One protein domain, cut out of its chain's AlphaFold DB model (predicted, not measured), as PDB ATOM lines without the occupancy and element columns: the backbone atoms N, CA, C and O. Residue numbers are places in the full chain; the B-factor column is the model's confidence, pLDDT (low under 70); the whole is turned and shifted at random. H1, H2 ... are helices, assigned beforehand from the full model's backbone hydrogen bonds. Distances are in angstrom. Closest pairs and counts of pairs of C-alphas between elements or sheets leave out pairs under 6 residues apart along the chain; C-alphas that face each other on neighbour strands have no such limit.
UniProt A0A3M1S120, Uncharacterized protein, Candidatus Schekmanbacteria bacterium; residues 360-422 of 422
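AT A GLANCE: This is residues 360 to 422 of the 422 residues of an uncharacterized protein of Candidatus Schekmanbacteria bacterium (UniProt A0A3M1S120). The model is a thin rod, with the longest helix, H4, and H3 following one another along the long axis; H2 folds back beside H3 as a helical hairpin, and the short H1 crosses where H3 gives way to H4. Residues 415 to 422, the far end of H4 and the chain's last residues, stick out from this body. The printed part has 63 residues with four named helices, in the order H1, H2, H3, H4, and no named strand; the class is all helix. It is only just loose, close to extended, with a radius of gyration of the C-alphas of 15.6 A and spans of 55 by 14 by 13 A.

IN THESE COORDINATES: The longest helix, H4, covers residues 406 to 419 and is 20.2 A long from first to last C-alpha; C-alpha 406 stands at (136.040, 145.543, 157.565) and C-alpha 419 at (141.244, 157.452, 142.102). H3, residues 392 to 403, measures 16.7 A. H2, residues 373 to 380, measures 10.5 A. H1, residues 364 to 370, measures 9.7 A and begins with C-alpha 364 at (143.137, 145.558, 163.903).

HOW THE PARTS SIT: H4 touches H1 with residues 406 to 410 alone; the closest C-alphas are those of Ser 366 and Tyr 407, 4.3 A apart, and the lines are about perpendicular at 90 degrees. H3 and H4 meet only through their link. H3 touches H1 with residue 403 alone, the closest C-alphas being those of Lys 365 and Ile 403, 5.6 A apart, and their lines are about perpendicular at 85 degrees. H2 and H3 touch and form a helical hairpin, running opposite ways at a shallow tilt of 16 degrees, with the C-alphas of Ala 374 and Ile 400 closest at 5.1 A. H1 and H2 meet only through their link, and H2 and H4 are apart. In H1, H2, H3 and H4 every backbone O i to N i+4 pair is within hydrogen-bond range.

THE WHOLE: The two C-alphas farthest apart are those of Glu 386 and Arg 422, at 55.6 A. Residues 415 to 422, of which 415 to 419 belong to H4, stand free; the body without them has 55 residues and spans 42 by 15 by 13 A. The printed part has no cut and ends at residue 422, the chain's last residue. The link from H2 to H3, 11 residues, is long, while those from H1 to H2 and from H3 to H4 are tight, with 2 residues each. The mean pLDDT of the printed part is 86.0, and residues 385 to 388 and 421 to 422 are under 70.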
ATOM      1  N   ASP A 360     144.839 156.721 158.167       73.38
ATOM      2  CA  ASP A 360     144.764 155.952 156.931       73.38
ATOM      3  C   ASP A 360     145.335 154.529 157.033       73.38
ATOM      4  O   ASP A 360     145.225 153.766 156.077       73.38
ATOM      5  N   ALA A 361     145.929 154.138 158.164       82.50
ATOM      6  CA  ALA A 361     146.413 152.775 158.350       82.50
ATOM      7  C   ALA A 361     145.253 151.775 158.455       82.50
ATOM      8  O   ALA A 361     144.110 152.119 158.773       82.50
ATOM      9  N   ILE A 362     145.573 150.514 158.169       90.25
ATOM     10  CA  ILE A 362     144.681 149.394 158.449       90.25
ATOM     11  C   ILE A 362     144.513 149.254 159.967       90.25
ATOM     12  O   ILE A 362     145.487 149.348 160.717       90.25
ATOM     13  N   ASP A 363     143.281 149.044 160.425       90.12
ATOM     14  CA  ASP A 363     142.999 148.785 161.837       90.12
ATOM     15  C   ASP A 363     143.072 147.281 162.163       90.12
ATOM     16  O   ASP A 363     143.155 146.412 161.285       90.12
ATOM     17  N   PHE A 364     143.059 146.950 163.456       91.06
ATOM     18  CA  PHE A 364     143.137 145.558 163.903       91.06
ATOM     19  C   PHE A 364     141.960 144.723 163.389       91.06
ATOM     20  O   PHE A 364     142.149 143.594 162.950       91.06
ATOM     21  N   LYS A 365     140.749 145.288 163.387       93.69
ATOM     22  CA  LYS A 365     139.538 144.607 162.923       93.69
ATOM     23  C   LYS A 365     139.657 144.199 161.450       93.69
ATOM     24  O   LYS A 365     139.434 143.040 161.125       93.69
ATOM     25  N   SER A 366     140.085 145.119 160.593       94.75
ATOM     26  CA  SER A 366     140.339 144.893 159.168       94.75
ATOM     27  C   SER A 366     141.493 143.918 158.947       94.75
ATOM     28  O   SER A 366     141.452 143.123 158.019       94.75
ATOM     29  N   THR A 367     142.511 143.936 159.813       94.31
ATOM     30  CA  THR A 367     143.626 142.974 159.760       94.31
ATOM     31  C   THR A 367     143.148 141.550 160.046       94.31
ATOM     32  O   THR A 367     143.511 140.613 159.344       94.31
ATOM     33  N   ILE A 368     142.323 141.374 161.075       95.06
ATOM     34  CA  ILE A 368     141.777 140.071 161.466       95.06
ATOM     35  C   ILE A 368     140.781 139.550 160.419       95.06
ATOM     36  O   ILE A 368     140.806 138.365 160.095       95.06
ATOM     37  N   ASP A 369     139.966 140.432 159.844       95.00
ATOM     38  CA  ASP A 369     139.086 140.112 158.715       95.00
ATOM     39  C   ASP A 369     139.899 139.673 157.480       95.00
ATOM     40  O   ASP A 369     139.693 138.586 156.948       95.00
ATOM     41  N   PHE A 370     140.934 140.438 157.106       94.00
ATOM     42  CA  PHE A 370     141.866 140.095 156.021       94.00
ATOM     43  C   PHE A 370     142.522 138.715 156.192       94.00
ATOM     44  O   PHE A 370     142.681 137.979 155.219       94.00
ATOM     45  N   LEU A 371     142.906 138.365 157.422       93.06
ATOM     46  CA  LEU A 371     143.571 137.099 157.747       93.06
ATOM     47  C   LEU A 371     142.627 135.881 157.751       93.06
ATOM     48  O   LEU A 371     143.096 134.766 157.976       93.06
ATOM     49  N   GLY A 372     141.324 136.068 157.519       91.69
ATOM     50  CA  GLY A 372     140.357 134.972 157.432       91.69
ATOM     51  C   GLY A 372     139.984 134.360 158.787       91.69
ATOM     52  O   GLY A 372     139.747 133.154 158.919       91.69
ATOM     53  N   TRP A 373     139.985 135.172 159.851       92.75
ATOM     54  CA  TRP A 373     139.586 134.690 161.177       92.75
ATOM     55  C   TRP A 373     138.106 134.322 161.245       92.75
ATOM     56  O   TRP A 373     137.745 133.462 162.047       92.75
ATOM     57  N   ALA A 374     137.262 134.937 160.414       91.44
ATOM     58  CA  ALA A 374     135.844 134.615 160.365       91.44
ATOM     59  C   ALA A 374     135.626 133.148 159.964       91.44
ATOM     60  O   ALA A 374     134.991 132.390 160.695       91.44
ATOM     61  N   GLU A 375     136.251 132.716 158.870       90.12
ATOM     62  CA  GLU A 375     136.216 131.343 158.368       90.12
ATOM     63  C   GLU A 375     136.834 130.373 159.377       90.12
ATOM     64  O   GLU A 375     136.309 129.279 159.618       90.12
ATOM     65  N   LYS A 376     137.933 130.783 160.023       89.44
ATOM     66  CA  LYS A 376     138.565 129.973 161.065       89.44
ATOM     67  C   LYS A 376     137.612 129.733 162.233       89.44
ATOM     68  O   LYS A 376     137.455 128.582 162.641       89.44
ATOM     69  N   PHE A 377     136.983 130.777 162.764       90.25
ATOM     70  CA  PHE A 377     136.054 130.638 163.880       90.25
ATOM     71  C   PHE A 377     134.778 129.889 163.492       90.25
ATOM     72  O   PHE A 377     134.308 129.069 164.280       90.25
ATOM     73  N   GLU A 378     134.273 130.077 162.273       89.12
ATOM     74  CA  GLU A 378     133.141 129.306 161.756       89.12
ATOM     75  C   GLU A 378     133.457 127.803 161.761       89.12
ATOM     76  O   GLU A 378     132.688 126.996 162.284       89.12
ATOM     77  N   SER A 379     134.651 127.418 161.291       88.19
ATOM     78  CA  SER A 379     135.087 126.015 161.295       88.19
ATOM     79  C   SER A 379     135.166 125.405 162.702       88.19
ATOM     80  O   SER A 379     134.965 124.200 162.870       88.19
ATOM     81  N   MET A 380     135.435 126.230 163.722       86.44
ATOM     82  CA  MET A 380     135.559 125.793 165.114       86.44
ATOM     83  C   MET A 380     134.215 125.464 165.760       86.44
ATOM     84  O   MET A 380     134.189 124.703 166.725       86.44
ATOM     85  N   LYS A 381     133.091 125.966 165.231       81.50
ATOM     86  CA  LYS A 381     131.755 125.616 165.746       81.50
ATOM     87  C   LYS A 381     131.451 124.122 165.635       81.50
ATOM     88  O   LYS A 381     130.688 123.593 166.435       81.50
ATOM     89  N   ASN A 382     132.084 123.445 164.677       79.44
ATOM     90  CA  ASN A 382     131.923 122.013 164.434       79.44
ATOM     91  C   ASN A 382     132.902 121.144 165.245       79.44
ATOM     92  O   ASN A 382     132.954 119.929 165.049       79.44
ATOM     93  N   TRP A 383     133.722 121.738 166.118       80.50
ATOM     94  CA  TRP A 383     134.676 120.993 166.940       80.50
ATOM     95  C   TRP A 383     133.969 120.288 168.109       80.50
ATOM     96  O   TRP A 383     132.894 120.719 168.528       80.50
ATOM     97  N   PRO A 384     134.553 119.208 168.669       74.88
ATOM     98  CA  PRO A 384     133.945 118.476 169.778       74.88
ATOM     99  C   PRO A 384     133.555 119.399 170.939       74.88
ATOM    100  O   PRO A 384     134.326 120.282 171.318       74.88
ATOM    101  N   HIS A 385     132.385 119.150 171.538       59.91
ATOM    102  CA  HIS A 385     131.764 119.961 172.600       59.91
ATOM    103  C   HIS A 385     132.678 120.277 173.798       59.91
ATOM    104  O   HIS A 385     132.494 121.289 174.465       59.91
ATOM    105  N   GLU A 386     133.678 119.439 174.067       62.53
ATOM    106  CA  GLU A 386     134.679 119.663 175.117       62.53
ATOM    107  C   GLU A 386     135.578 120.885 174.833       62.53
ATOM    108  O   GLU A 386     136.175 121.450 175.747       62.53
ATOM    109  N   THR A 387     135.636 121.327 173.572       61.84
ATOM    110  CA  THR A 387     136.496 122.418 173.091       61.84
ATOM    111  C   THR A 387     135.760 123.760 173.007       61.84
ATOM    112  O   THR A 387     136.373 124.810 173.200       61.84
ATOM    113  N   VAL A 388     134.439 123.751 172.782       69.75
ATOM    114  CA  VAL A 388     133.597 124.959 172.724       69.75
ATOM    115  C   VAL A 388     132.600 124.935 173.880       69.75
ATOM    116  O   VAL A 388     131.622 124.192 173.876       69.75
ATOM    117  N   LYS A 389     132.852 125.774 174.894       75.56
ATOM    118  CA  LYS A 389     131.966 125.918 176.061       75.56
ATOM    119  C   LYS A 389     130.551 126.335 175.637       75.56
ATOM    120  O   LYS A 389     130.370 126.999 174.618       75.56
ATOM    121  N   GLN A 390     129.554 126.010 176.462       72.62
ATOM    122  CA  GLN A 390     128.169 126.459 176.278       72.62
ATOM    123  C   GLN A 390     128.104 127.992 176.094       72.62
ATOM    124  O   GLN A 390     128.740 128.730 176.848       72.62
ATOM    125  N   GLY A 391     127.385 128.461 175.066       74.12
ATOM    126  CA  GLY A 391     127.342 129.877 174.655       74.12
ATOM    127  C   GLY A 391     128.552 130.357 173.832       74.12
ATOM    128  O   GLY A 391     128.619 131.520 173.448       74.12
ATOM    129  N   GLY A 392     129.528 129.488 173.545       79.44
ATOM    130  CA  GLY A 392     130.700 129.823 172.730       79.44
ATOM    131  C   GLY A 392     130.374 130.063 171.254       79.44
ATOM    132  O   GLY A 392     130.973 130.945 170.650       79.44
ATOM    133  N   ALA A 393     129.403 129.333 170.695       82.19
ATOM    134  CA  ALA A 393     128.964 129.515 169.309       82.19
ATOM    135  C   ALA A 393     128.342 130.904 169.073       82.19
ATOM    136  O   ALA A 393     128.728 131.580 168.128       82.19
ATOM    137  N   GLU A 394     127.479 131.374 169.982       85.25
ATOM    138  CA  GLU A 394     126.874 132.716 169.909       85.25
ATOM    139  C   GLU A 394     127.938 133.821 169.977       85.25
ATOM    140  O   GLU A 394     127.916 134.760 169.190       85.25
ATOM    141  N   LYS A 395     128.939 133.678 170.857       87.25
ATOM    142  CA  LYS A 395     130.070 134.621 170.921       87.25
ATOM    143  C   LYS A 395     130.929 134.611 169.659       87.25
ATOM    144  O   LYS A 395     131.488 135.643 169.299       87.25
ATOM    145  N   ILE A 396     131.066 133.452 169.013       88.25
ATOM    146  CA  ILE A 396     131.723 133.353 167.709       88.25
ATOM    147  C   ILE A 396     130.911 134.127 166.665       88.25
ATOM    148  O   ILE A 396     131.500 134.923 165.944       88.25
ATOM    149  N   ASP A 397     129.589 133.953 166.615       90.44
ATOM    150  CA  ASP A 397     128.716 134.691 165.690       90.44
ATOM    151  C   ASP A 397     128.802 136.206 165.890       90.44
ATOM    152  O   ASP A 397     128.979 136.957 164.927       90.44
ATOM    153  N   GLU A 398     128.749 136.662 167.144       91.94
ATOM    154  CA  GLU A 398     128.931 138.070 167.497       91.94
ATOM    155  C   GLU A 398     130.292 138.593 167.025       91.94
ATOM    156  O   GLU A 398     130.375 139.669 166.431       91.94
ATOM    157  N   PHE A 399     131.363 137.824 167.250       91.94
ATOM    158  CA  PHE A 399     132.706 138.204 166.830       91.94
ATOM    159  C   PHE A 399     132.834 138.269 165.305       91.94
ATOM    160  O   PHE A 399     133.319 139.279 164.795       91.94
ATOM    161  N   ILE A 400     132.364 137.248 164.581       93.75
ATOM    162  CA  ILE A 400     132.353 137.212 163.111       93.75
ATOM    163  C   ILE A 400     131.606 138.438 162.582       93.75
ATOM    164  O   ILE A 400     132.186 139.239 161.853       93.75
ATOM    165  N   SER A 401     130.373 138.670 163.046       94.44
ATOM    166  CA  SER A 401     129.593 139.847 162.653       94.44
ATOM    167  C   SER A 401     130.296 141.161 162.995       94.44
ATOM    168  O   SER A 401     130.090 142.166 162.311       94.44
ATOM    169  N   SER A 402     131.103 141.184 164.059       94.12
ATOM    170  CA  SER A 402     131.853 142.367 164.454       94.12
ATOM    171  C   SER A 402     133.038 142.663 163.549       94.12
ATOM    172  O   SER A 402     133.462 143.811 163.566       94.12
ATOM    173  N   ILE A 403     133.567 141.707 162.777       95.25
ATOM    174  CA  ILE A 403     134.743 141.904 161.913       95.25
ATOM    175  C   ILE A 403     134.411 141.888 160.419       95.25
ATOM    176  O   ILE A 403     135.058 142.624 159.683       95.25
ATOM    177  N   SER A 404     133.390 141.139 159.992       93.44
ATOM    178  CA  SER A 404     133.109 140.892 158.575       93.44
ATOM    179  C   SER A 404     132.940 142.169 157.752       93.44
ATOM    180  O   SER A 404     132.170 143.072 158.109       93.44
ATOM    181  N   GLY A 405     133.621 142.222 156.607       93.25
ATOM    182  CA  GLY A 405     133.528 143.338 155.669       93.25
ATOM    183  C   GLY A 405     134.359 144.556 156.075       93.25
ATOM    184  O   GLY A 405     134.200 145.631 155.491       93.25
ATOM    185  N   ALA A 406     135.178 144.455 157.124       95.25
ATOM    186  CA  ALA A 406     136.040 145.543 157.565       95.25
ATOM    187  C   ALA A 406     137.185 145.768 156.582       95.25
ATOM    188  O   ALA A 406     137.460 146.916 156.224       95.25
ATOM    189  N   TYR A 407     137.799 144.688 156.098       94.81
ATOM    190  CA  TYR A 407     138.868 144.795 155.116       94.81
ATOM    191  C   TYR A 407     138.351 145.321 153.774       94.81
ATOM    192  O   TYR A 407     138.979 146.196 153.180       94.81
ATOM    193  N   GLU A 408     137.179 144.877 153.316       93.25
ATOM    194  CA  GLU A 408     136.572 145.381 152.080       93.25
ATOM    195  C   GLU A 408     136.308 146.889 152.153       93.25
ATOM    196  O   GLU A 408     136.633 147.607 151.209       93.25
ATOM    197  N   LYS A 409     135.799 147.389 153.286       93.69
ATOM    198  CA  LYS A 409     135.604 148.832 153.511       93.69
ATOM    199  C   LYS A 409     136.922 149.600 153.519       93.69
ATOM    200  O   LYS A 409     136.991 150.706 152.984       93.69
ATOM    201  N   PHE A 410     137.966 149.028 154.121       93.81
ATOM    202  CA  PHE A 410     139.310 149.598 154.066       93.81
ATOM    203  C   PHE A 410     139.791 149.711 152.611       93.81
ATOM    204  O   PHE A 410     140.215 150.784 152.194       93.81
ATOM    205  N   VAL A 411     139.657 148.644 151.817       93.56
ATOM    206  CA  VAL A 411     140.048 148.633 150.398       93.56
ATOM    207  C   VAL A 411     139.251 149.647 149.575       93.56
ATOM    208  O   VAL A 411     139.843 150.361 148.771       93.56
ATOM    209  N   GLU A 412     137.934 149.751 149.773       92.69
ATOM    210  CA  GLU A 412     137.086 150.735 149.078       92.69
ATOM    211  C   GLU A 412     137.561 152.168 149.327       92.69
ATOM    212  O   GLU A 412     137.774 152.920 148.375       92.69
ATOM    213  N   ARG A 413     137.845 152.505 150.589       91.94
ATOM    214  CA  ARG A 413     138.399 153.808 150.967       91.94
ATOM    215  C   ARG A 413     139.736 154.092 150.280       91.94
ATOM    216  O   ARG A 413     139.964 155.207 149.816       91.94
ATOM    217  N   GLU A 414     140.639 153.114 150.226       91.75
ATOM    218  CA  GLU A 414     141.939 153.300 149.571       91.75
ATOM    219  C   GLU A 414     141.809 153.426 148.041       91.75
ATOM    220  O   GLU A 414     142.523 154.223 147.430       91.75
ATOM    221  N   ILE A 415     140.863 152.714 147.417       90.81
ATOM    222  CA  ILE A 415     140.562 152.856 145.984       90.81
ATOM    223  C   ILE A 415     140.053 154.269 145.670       90.81
ATOM    224  O   ILE A 415     140.535 154.878 144.712       90.81
ATOM    225  N   GLU A 416     139.113 154.798 146.458       89.31
ATOM    226  CA  GLU A 416     138.577 156.156 146.283       89.31
ATOM    227  C   GLU A 416     139.697 157.202 146.370       89.31
ATOM    228  O   GLU A 416     139.898 157.975 145.434       89.31
ATOM    229  N   LYS A 417     140.525 157.132 147.421       87.88
ATOM    230  CA  LYS A 417     141.667 158.041 147.617       87.88
ATOM    231  C   LYS A 417     142.644 158.061 146.444       87.88
ATOM    232  O   LYS A 417     143.124 159.127 146.072       87.88
ATOM    233  N   ILE A 418     142.993 156.895 145.897       86.12
ATOM    234  CA  ILE A 418     143.937 156.801 144.773       86.12
ATOM    235  C   ILE A 418     143.281 157.282 143.474       86.12
ATOM    236  O   ILE A 418     143.953 157.878 142.632       86.12
ATOM    237  N   THR A 419     141.983 157.030 143.299       82.62
ATOM    238  CA  THR A 419     141.244 157.452 142.102       82.62
ATOM    239  C   THR A 419     141.120 158.972 142.034       82.62
ATOM    240  O   THR A 419     141.346 159.533 140.969       82.62
ATOM    241  N   ASP A 420     140.872 159.635 143.165       74.12
ATOM    242  CA  ASP A 420     140.763 161.100 143.253       74.12
ATOM    243  C   ASP A 420     142.095 161.843 143.024       74.12
ATOM    244  O   ASP A 420     142.110 163.049 142.777       74.12
ATOM    245  N   GLN A 421     143.233 161.144 143.107       64.38
ATOM    246  CA  GLN A 421     144.564 161.700 142.821       64.38
ATOM    247  C   GLN A 421     144.926 161.684 141.327       64.38
ATOM    248  O   GLN A 421     145.987 162.197 140.956       64.38
ATOM    249  N   ARG A 422     144.099 161.048 140.492       51.25
ATOM    250  CA  ARG A 422     144.334 160.812 139.065       51.25
ATOM    251  C   ARG A 422     143.601 161.838 138.211       51.25
ATOM    252  O   ARG A 422     144.207 162.257 137.200       51.25
TER     253      ARG A 422